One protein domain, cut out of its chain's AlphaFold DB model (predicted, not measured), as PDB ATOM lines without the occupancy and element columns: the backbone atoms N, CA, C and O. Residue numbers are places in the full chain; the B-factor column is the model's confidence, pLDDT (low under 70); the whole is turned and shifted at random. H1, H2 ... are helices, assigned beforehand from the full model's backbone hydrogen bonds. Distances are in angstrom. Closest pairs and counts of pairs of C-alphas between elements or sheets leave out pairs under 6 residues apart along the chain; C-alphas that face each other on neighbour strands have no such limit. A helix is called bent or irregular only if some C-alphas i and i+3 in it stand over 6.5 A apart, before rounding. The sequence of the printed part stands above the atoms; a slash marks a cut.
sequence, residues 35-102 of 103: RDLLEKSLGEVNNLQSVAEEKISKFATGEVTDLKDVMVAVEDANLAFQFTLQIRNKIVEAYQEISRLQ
ATOM      1  N   ARG A  35     -50.261  19.322  -6.260       77.12
ATOM      2  CA  ARG A  35     -49.650  20.552  -6.767       77.12
ATOM      3  C   ARG A  35     -48.228  20.795  -6.250       77.12
ATOM      4  O   ARG A  35     -47.357  21.055  -7.067       77.12
ATOM      5  N   ASP A  36     -47.996  20.679  -4.948       79.56
ATOM      6  CA  ASP A  36     -46.690  20.897  -4.311       79.56
ATOM      7  C   ASP A  36     -45.678  19.833  -4.762       79.56
ATOM      8  O   ASP A  36     -44.511  20.130  -5.013       79.56
ATOM      9  N   LEU A  37     -46.132  18.583  -4.919       80.81
ATOM     10  CA  LEU A  37     -45.314  17.500  -5.470       80.81
ATOM     11  C   LEU A  37     -44.990  17.732  -6.949       80.81
ATOM     12  O   LEU A  37     -43.841  17.570  -7.347       80.81
ATOM     13  N   LEU A  38     -45.974  18.147  -7.749       77.56
ATOM     14  CA  LEU A  38     -45.783  18.454  -9.167       77.56
ATOM     15  C   LEU A  38     -44.837  19.643  -9.370       77.56
ATOM     16  O   LEU A  38     -43.969  19.593 -10.237       77.56
ATOM     17  N   GLU A  39     -44.979  20.696  -8.567       82.31
ATOM     18  CA  GLU A  39     -44.105  21.869  -8.589       82.31
ATOM     19  C   GLU A  39     -42.669  21.493  -8.205       82.31
ATOM     20  O   GLU A  39     -41.721  21.859  -8.903       82.31
ATOM     21  N   LYS A  40     -42.508  20.665  -7.166       83.19
ATOM     22  CA  LYS A  40     -41.208  20.120  -6.776       83.19
ATOM     23  C   LYS A  40     -40.580  19.276  -7.888       83.19
ATOM     24  O   LYS A  40     -39.419  19.501  -8.216       83.19
ATOM     25  N   SER A  41     -41.327  18.352  -8.494       75.94
ATOM     26  CA  SER A  41     -40.825  17.518  -9.592       75.94
ATOM     27  C   SER A  41     -40.470  18.340 -10.833       75.94
ATOM     28  O   SER A  41     -39.488  18.037 -11.504       75.94
ATOM     29  N   LEU A  42     -41.209  19.415 -11.128       82.00
ATOM     30  CA  LEU A  42     -40.877  20.322 -12.228       82.00
ATOM     31  C   LEU A  42     -39.568  21.086 -11.962       82.00
ATOM     32  O   LEU A  42     -38.736  21.221 -12.860       82.00
ATOM     33  N   GLY A  43     -39.358  21.537 -10.721       87.62
ATOM     34  CA  GLY A  43     -38.086  22.123 -10.289       87.62
ATOM     35  C   GLY A  43     -36.926  21.125 -10.349       87.62
ATOM     36  O   GLY A  43     -35.817  21.480 -10.742       87.62
ATOM     37  N   GLU A  44     -37.186  19.860 -10.028       81.81
ATOM     38  CA  GLU A  44     -36.202  18.778 -10.092       81.81
ATOM     39  C   GLU A  44     -35.772  18.485 -11.537       81.81
ATOM     40  O   GLU A  44     -34.579  18.360 -11.804       81.81
ATOM     41  N   VAL A  45     -36.707  18.495 -12.495       81.88
ATOM     42  CA  VAL A  45     -36.405  18.386 -13.935       81.88
ATOM     43  C   VAL A  45     -35.555  19.560 -14.425       81.88
ATOM     44  O   VAL A  45     -34.595  19.353 -15.166       81.88
ATOM     45  N   ASN A  46     -35.871  20.788 -14.004       85.31
ATOM     46  CA  ASN A  46     -35.078  21.964 -14.364       85.31
ATOM     47  C   ASN A  46     -33.636  21.864 -13.833       85.31
ATOM     48  O   ASN A  46     -32.680  22.165 -14.548       85.31
ATOM     49  N   ASN A  47     -33.477  21.363 -12.607       87.94
ATOM     50  CA  ASN A  47     -32.166  21.127 -12.013       87.94
ATOM     51  C   ASN A  47     -31.396  20.032 -12.771       87.94
ATOM     52  O   ASN A  47     -30.239  20.223 -13.137       87.94
ATOM     53  N   LEU A  48     -32.066  18.924 -13.110       78.81
ATOM     54  CA  LEU A  48     -31.480  17.841 -13.901       78.81
ATOM     55  C   LEU A  48     -30.997  18.331 -15.276       78.81
ATOM     56  O   LEU A  48     -29.924  17.932 -15.725       78.81
ATOM     57  N   GLN A  49     -31.751  19.234 -15.912       75.69
ATOM     58  CA  GLN A  49     -31.375  19.873 -17.174       75.69
ATOM     59  C   GLN A  49     -30.113  20.738 -17.029       75.69
ATOM     60  O   GLN A  49     -29.186  20.576 -17.819       75.69
ATOM     61  N   SER A  50     -30.023  21.583 -15.996       89.12
ATOM     62  CA  SER A  50     -28.806  22.369 -15.721       89.12
ATOM     63  C   SER A  50     -27.583  21.488 -15.450       89.12
ATOM     64  O   SER A  50     -26.506  21.730 -15.990       89.12
ATOM     65  N   VAL A  51     -27.740  20.427 -14.652       82.06
ATOM     66  CA  VAL A  51     -26.648  19.483 -14.366       82.06
ATOM     67  C   VAL A  51     -26.211  18.747 -15.635       82.06
ATOM     68  O   VAL A  51     -25.019  18.507 -15.833       82.06
ATOM     69  N   ALA A  52     -27.151  18.391 -16.513       73.00
ATOM     70  CA  ALA A  52     -26.837  17.779 -17.797       73.00
ATOM     71  C   ALA A  52     -26.046  18.736 -18.700       73.00
ATOM     72  O   ALA A  52     -25.025  18.330 -19.249       73.00
ATOM     73  N   GLU A  53     -26.453  20.003 -18.808       81.69
ATOM     74  CA  GLU A  53     -25.718  21.030 -19.562       81.69
ATOM     75  C   GLU A  53     -24.291  21.223 -19.031       81.69
ATOM     76  O   GLU A  53     -23.336  21.264 -19.811       81.69
ATOM     77  N   GLU A  54     -24.120  21.249 -17.709       82.81
ATOM     78  CA  GLU A  54     -22.805  21.339 -17.073       82.81
ATOM     79  C   GLU A  54     -21.933  20.115 -17.397       82.81
ATOM     80  O   GLU A  54     -20.762  20.252 -17.760       82.81
ATOM     81  N   LYS A  55     -22.496  18.905 -17.319       71.94
ATOM     82  CA  LYS A  55     -21.776  17.668 -17.652       71.94
ATOM     83  C   LYS A  55     -21.428  17.573 -19.137       71.94
ATOM     84  O   LYS A  55     -20.335  17.123 -19.465       71.94
ATOM     85  N   ILE A  56     -22.314  18.021 -20.028       73.94
ATOM     86  CA  ILE A  56     -22.064  18.093 -21.475       73.94
ATOM     87  C   ILE A  56     -20.926  19.073 -21.761       73.94
ATOM     88  O   ILE A  56     -20.035  18.761 -22.551       73.94
ATOM     89  N   SER A  57     -20.914  20.225 -21.086       74.62
ATOM     90  CA  SER A  57     -19.829  21.199 -21.193       74.62
ATOM     91  C   SER A  57     -18.492  20.596 -20.750       74.62
ATOM     92  O   SER A  57     -17.531  20.645 -21.514       74.62
ATOM     93  N   LYS A  58     -18.453  19.924 -19.591       68.69
ATOM     94  CA  LYS A  58     -17.246  19.253 -19.067       68.69
ATOM     95  C   LYS A  58     -16.773  18.077 -19.929       68.69
ATOM     96  O   LYS A  58     -15.576  17.823 -20.054       68.69
ATOM     97  N   PHE A  59     -17.697  17.358 -20.561       63.41
ATOM     98  CA  PHE A  59     -17.359  16.322 -21.533       63.41
ATOM     99  C   PHE A  59     -16.751  16.925 -22.808       63.41
ATOM    100  O   PHE A  59     -15.715  16.459 -23.275       63.41
ATOM    101  N   ALA A  60     -17.337  18.003 -23.340       65.31
ATOM    102  CA  ALA A  60     -16.835  18.694 -24.527       65.31
ATOM    103  C   ALA A  60     -15.459  19.352 -24.308       65.31
ATOM    104  O   ALA A  60     -14.676  19.456 -25.251       65.31
ATOM    105  N   THR A  61     -15.138  19.761 -23.074       74.00
ATOM    106  CA  THR A  61     -13.808  20.268 -22.691       74.00
ATOM    107  C   THR A  61     -12.784  19.164 -22.409       74.00
ATOM    108  O   THR A  61     -11.618  19.474 -22.175       74.00
ATOM    109  N   GLY A  62     -13.181  17.886 -22.464       61.38
ATOM    110  CA  GLY A  62     -12.287  16.739 -22.295       61.38
ATOM    111  C   GLY A  62     -11.988  16.351 -20.842       61.38
ATOM    112  O   GLY A  62     -11.066  15.573 -20.610       61.38
ATOM    113  N   GLU A  63     -12.752  16.854 -19.863       59.00
ATOM    114  CA  GLU A  63     -12.590  16.514 -18.436       59.00
ATOM    115  C   GLU A  63     -13.177  15.141 -18.062       59.00
ATOM    116  O   GLU A  63     -12.855  14.605 -17.003       59.00
ATOM    117  N   VAL A  64     -14.021  14.547 -18.917       55.03
ATOM    118  CA  VAL A  64     -14.672  13.252 -18.658       55.03
ATOM    119  C   VAL A  64     -14.238  12.224 -19.702       55.03
ATOM    120  O   VAL A  64     -14.630  12.282 -20.864       55.03
ATOM    121  N   THR A  65     -13.426  11.261 -19.270       57.34
ATOM    122  CA  THR A  65     -12.839  10.197 -20.103       57.34
ATOM    123  C   THR A  65     -13.676   8.918 -20.188       57.34
ATOM    124  O   THR A  65     -13.306   8.007 -20.930       57.34
ATOM    125  N   ASP A  66     -14.795   8.822 -19.461       65.69
ATOM    126  CA  ASP A  66     -15.584   7.589 -19.377       65.69
ATOM    127  C   ASP A  66     -16.873   7.656 -20.210       65.69
ATOM    128  O   ASP A  66     -17.940   8.080 -19.771       65.69
ATOM    129  N   LEU A  67     -16.761   7.219 -21.467       65.94
ATOM    130  CA  LEU A  67     -17.860   7.136 -22.439       65.94
ATOM    131  C   LEU A  67     -19.070   6.329 -21.921       65.94
ATOM    132  O   LEU A  67     -20.192   6.554 -22.375       65.94
ATOM    133  N   LYS A  68     -18.860   5.392 -20.984       73.19
ATOM    134  CA  LYS A  68     -19.936   4.562 -20.422       73.19
ATOM    135  C   LYS A  68     -20.896   5.395 -19.579       73.19
ATOM    136  O   LYS A  68     -22.102   5.272 -19.766       73.19
ATOM    137  N   ASP A  69     -20.373   6.280 -18.737       72.50
ATOM    138  CA  ASP A  69     -21.194   7.131 -17.872       72.50
ATOM    139  C   ASP A  69     -22.028   8.125 -18.683       72.50
ATOM    140  O   ASP A  69     -23.181   8.391 -18.349       72.50
ATOM    141  N   VAL A  70     -21.482   8.626 -19.796       76.00
ATOM    142  CA  VAL A  70     -22.225   9.488 -20.728       76.00
ATOM    143  C   VAL A  70     -23.377   8.719 -21.375       76.00
ATOM    144  O   VAL A  70     -24.490   9.229 -21.444       76.00
ATOM    145  N   MET A  71     -23.135   7.483 -21.821       79.94
ATOM    146  CA  MET A  71     -24.160   6.676 -22.482       79.94
ATOM    147  C   MET A  71     -25.278   6.257 -21.518       79.94
ATOM    148  O   MET A  71     -26.447   6.328 -21.886       79.94
ATOM    149  N   VAL A  72     -24.938   5.912 -20.270       83.94
ATOM    150  CA  VAL A  72     -25.921   5.635 -19.208       83.94
ATOM    151  C   VAL A  72     -26.738   6.884 -18.882       83.94
ATOM    152  O   VAL A  72     -27.962   6.818 -18.848       83.94
ATOM    153  N   ALA A  73     -26.091   8.044 -18.729       77.81
ATOM    154  CA  ALA A  73     -26.794   9.294 -18.452       77.81
ATOM    155  C   ALA A  73     -27.775   9.685 -19.573       77.81
ATOM    156  O   ALA A  73     -28.850  10.219 -19.296       77.81
ATOM    157  N   VAL A  74     -27.426   9.414 -20.834       82.88
ATOM    158  CA  VAL A  74     -28.315   9.641 -21.986       82.88
ATOM    159  C   VAL A  74     -29.515   8.688 -21.964       82.88
ATOM    160  O   VAL A  74     -30.637   9.129 -22.217       82.88
ATOM    161  N   GLU A  75     -29.304   7.410 -21.646       87.19
ATOM    162  CA  GLU A  75     -30.383   6.417 -21.559       87.19
ATOM    163  C   GLU A  75     -31.361   6.753 -20.419       87.19
ATOM    164  O   GLU A  75     -32.578   6.789 -20.626       87.19
ATOM    165  N   ASP A  76     -30.829   7.111 -19.246       82.12
ATOM    166  CA  ASP A  76     -31.611   7.545 -18.084       82.12
ATOM    167  C   ASP A  76     -32.431   8.805 -18.397       82.12
ATOM    168  O   ASP A  76     -33.619   8.881 -18.071       82.12
ATOM    169  N   ALA A  77     -31.834   9.784 -19.088       82.94
ATOM    170  CA  ALA A  77     -32.530  10.998 -19.507       82.94
ATOM    171  C   ALA A  77     -33.683  10.696 -20.478       82.94
ATOM    172  O   ALA A  77     -34.776  11.254 -20.339       82.94
ATOM    173  N   ASN A  78     -33.472   9.785 -21.433       88.19
ATOM    174  CA  ASN A  78     -34.511   9.356 -22.367       88.19
ATOM    175  C   ASN A  78     -35.678   8.668 -21.647       88.19
ATOM    176  O   ASN A  78     -36.842   8.959 -21.938       88.19
ATOM    177  N   LEU A  79     -35.385   7.781 -20.693       92.69
ATOM    178  CA  LEU A  79     -36.404   7.085 -19.912       92.69
ATOM    179  C   LEU A  79     -37.205   8.058 -19.033       92.69
ATOM    180  O   LEU A  79     -38.439   8.034 -19.043       92.69
ATOM    181  N   ALA A  80     -36.521   8.958 -18.325       86.56
ATOM    182  CA  ALA A  80     -37.150   9.981 -17.490       86.56
ATOM    183  C   ALA A  80     -38.045  10.928 -18.311       86.56
ATOM    184  O   ALA A  80     -39.147  11.291 -17.882       86.56
ATOM    185  N   PHE A  81     -37.616  11.291 -19.522       88.00
ATOM    186  CA  PHE A  81     -38.414  12.106 -20.432       88.00
ATOM    187  C   PHE A  81     -39.688  11.385 -20.885       88.00
ATOM    188  O   PHE A  81     -40.784  11.945 -20.786       88.00
ATOM    189  N   GLN A  82     -39.582  10.125 -21.316       90.06
ATOM    190  CA  GLN A  82     -40.750   9.327 -21.698       90.06
ATOM    191  C   GLN A  82     -41.747   9.180 -20.546       90.06
ATOM    192  O   GLN A  82     -42.955   9.332 -20.743       90.06
ATOM    193  N   PHE A  83     -41.252   8.950 -19.334       91.12
ATOM    194  CA  PHE A  83     -42.087   8.878 -18.143       91.12
ATOM    195  C   PHE A  83     -42.802  10.208 -17.852       91.12
ATOM    196  O   PHE A  83     -44.006  10.231 -17.591       91.12
ATOM    197  N   THR A  84     -42.104  11.334 -18.007       87.38
ATOM    198  CA  THR A  84     -42.687  12.676 -17.858       87.38
ATOM    199  C   THR A  84     -43.802  12.931 -18.875       87.38
ATOM    200  O   THR A  84     -44.842  13.494 -18.526       87.38
ATOM    201  N   LEU A  85     -43.643  12.477 -20.123       91.56
ATOM    202  CA  LEU A  85     -44.703  12.572 -21.133       91.56
ATOM    203  C   LEU A  85     -45.950  11.774 -20.733       91.56
ATOM    204  O   LEU A  85     -47.069  12.256 -20.912       91.56
ATOM    205  N   GLN A  86     -45.775  10.586 -20.151       90.00
ATOM    206  CA  GLN A  86     -46.901   9.792 -19.655       90.00
ATOM    207  C   GLN A  86     -47.613  10.476 -18.484       90.00
ATOM    208  O   GLN A  86     -48.843  10.536 -18.471       90.00
ATOM    209  N   ILE A  87     -46.860  11.054 -17.544       87.69
ATOM    210  CA  ILE A  87     -47.421  11.838 -16.437       87.69
ATOM    211  C   ILE A  87     -48.201  13.042 -16.970       87.69
ATOM    212  O   ILE A  87     -49.341  13.261 -16.558       87.69
ATOM    213  N   ARG A  88     -47.640  13.791 -17.929       83.62
ATOM    214  CA  ARG A  88     -48.323  14.922 -18.574       83.62
ATOM    215  C   ARG A  88     -49.665  14.486 -19.159       83.62
ATOM    216  O   ARG A  88     -50.677  15.135 -18.903       83.62
ATOM    217  N   ASN A  89     -49.677  13.394 -19.921       89.19
ATOM    218  CA  ASN A  89     -50.897  12.880 -20.539       89.19
ATOM    219  C   ASN A  89     -51.933  12.479 -19.476       89.19
ATOM    220  O   ASN A  89     -53.091  12.871 -19.583       89.19
ATOM    221  N   LYS A  90     -51.513  11.800 -18.400       86.81
ATOM    222  CA  LYS A  90     -52.398  11.418 -17.286       86.81
ATOM    223  C   LYS A  90     -52.973  12.611 -16.525       86.81
ATOM    224  O   LYS A  90     -54.136  12.572 -16.140       86.81
ATOM    225  N   ILE A  91     -52.203  13.683 -16.340       83.38
ATOM    226  CA  ILE A  91     -52.693  14.921 -15.713       83.38
ATOM    227  C   ILE A  91     -53.740  15.602 -16.602       83.38
ATOM    228  O   ILE A  91     -54.765  16.062 -16.103       83.38
ATOM    229  N   VAL A  92     -53.509  15.644 -17.919       87.50
ATOM    230  CA  VAL A  92     -54.476  16.204 -18.876       87.50
ATOM    231  C   VAL A  92     -55.770  15.387 -18.887       87.50
ATOM    232  O   VAL A  92     -56.851  15.972 -18.846       87.50
ATOM    233  N   GLU A  93     -55.678  14.057 -18.890       84.25
ATOM    234  CA  GLU A  93     -56.837  13.161 -18.777       84.25
ATOM    235  C   GLU A  93     -57.596  13.378 -17.460       84.25
ATOM    236  O   GLU A  93     -58.812  13.546 -17.480       84.25
ATOM    237  N   ALA A  94     -56.895  13.452 -16.325       83.50
ATOM    238  CA  ALA A  94     -57.509  13.691 -15.020       83.50
ATOM    239  C   ALA A  94     -58.238  15.045 -14.955       83.50
ATOM    240  O   ALA A  94     -59.332  15.133 -14.398       83.50
ATOM    241  N   TYR A  95     -57.674  16.095 -15.561       84.12
ATOM    242  CA  TYR A  95     -58.347  17.392 -15.672       84.12
ATOM    243  C   TYR A  95     -59.613  17.313 -16.537       84.12
ATOM    244  O   TYR A  95     -60.656  17.854 -16.164       84.12
ATOM    245  N   GLN A  96     -59.543  16.623 -17.680       81.94
ATOM    246  CA  GLN A  96     -60.707  16.419 -18.546       81.94
ATOM    247  C   GLN A  96     -61.814  15.624 -17.842       81.94
ATOM    248  O   GLN A  96     -62.984  15.959 -18.004       81.94
ATOM    249  N   GLU A  97     -61.460  14.610 -17.054       78.88
ATOM    250  CA  GLU A  97     -62.416  13.787 -16.309       78.88
ATOM    251  C   GLU A  97     -63.127  14.594 -15.212       78.88
ATOM    252  O   GLU A  97     -64.353  14.587 -15.138       78.88
ATOM    253  N   ILE A  98     -62.384  15.378 -14.420       77.69
ATOM    254  CA  ILE A  98     -62.973  16.259 -13.396       77.69
ATOM    255  C   ILE A  98     -63.926  17.282 -14.032       77.69
ATOM    256  O   ILE A  98     -65.003  17.533 -13.493       77.69
ATOM    257  N   SER A  99     -63.565  17.834 -15.194       75.06
ATOM    258  CA  SER A  99     -64.416  18.772 -15.938       75.06
ATOM    259  C   SER A  99     -65.726  18.126 -16.414       75.06
ATOM    260  O   SER A  99     -66.785  18.741 -16.324       75.06
ATOM    261  N   ARG A 100     -65.689  16.858 -16.851       73.19
ATOM    262  CA  ARG A 100     -66.889  16.102 -17.258       73.19
ATOM    263  C   ARG A 100     -67.804  15.727 -16.094       73.19
ATOM    264  O   ARG A 100     -68.992  15.541 -16.321       73.19
ATOM    265  N   LEU A 101     -67.270  15.602 -14.879       75.69
ATOM    266  CA  LEU A 101     -68.065  15.303 -13.683       75.69
ATOM    267  C   LEU A 101     -68.799  16.529 -13.112       75.69
ATOM    268  O   LEU A 101     -69.706  16.353 -12.303       75.69
ATOM    269  N   GLN A 102     -68.400  17.751 -13.481       57.91
ATOM    270  CA  GLN A 102     -68.953  19.002 -12.937       57.91
ATOM    271  C   GLN A 102     -69.972  19.706 -13.848       57.91
ATOM    272  O   GLN A 102     -70.495  20.750 -13.452       57.91
TER     273      GLN A 102
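What this domain is: This is residues 35 to 102 of the 103 residues of the protein "Flagellar hook-basal body complex protein FliE" of Candidatus Omnitrophica bacterium (UniProt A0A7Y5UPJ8). Two long helices make a narrow, loose helical rod folded once: H1 runs out to a short link, residues 61 to 66, and H2 folds back past H1, near it but with no pair of C-alphas within 8 A. H2 is the longer, and its last part, residues 88 to 101, sticks out with residue 102 as a free arm that adds to the length. The printed part has 68 residues with two named helices, in the order H1, H2, and no named strand; its class is all helix. It is only just extended, close to loose, with a radius of gyration of the C-alphas of 16.9 A, and spans 57 by 20 by 14 A.

How they stand to each other: H1, residues 35 to 60, is joined by a short link of 6 residues to H2, residues 67 to 101. The two helices are near each other, with 17 pairs of C-alphas within 10 A and a closest C-alpha distance of 8.4 A. Residues 88 to 102, of which 88 to 101 belong to H2, stand free. In H1 and H2 every O i to N i+4 pair is within hydrogen-bond range.

Where its parts are: H1 begins at C-alpha 35, at (-49.650, 20.552, -6.767), and measures 37.4 A from first to last C-alpha, ending at Ala 60. H2 begins at C-alpha 67, at (-17.860, 7.136, -22.439), and measures 51.6 A, ending at C-alpha 101, at (-68.065, 15.303, -13.683). Neither helix is bent.

The domain as a whole: The two C-alphas farthest apart are those of Gly 62 and Gln 102, 57.5 A. Without the free stretch, the remaining 53 residues span 41 by 17 by 11 A. The printed part, residues 35 to 102, has no cut and no long link. Its mean pLDDT is 79.1; residues 58 to 60, 62 to 67 and 102 are under 70.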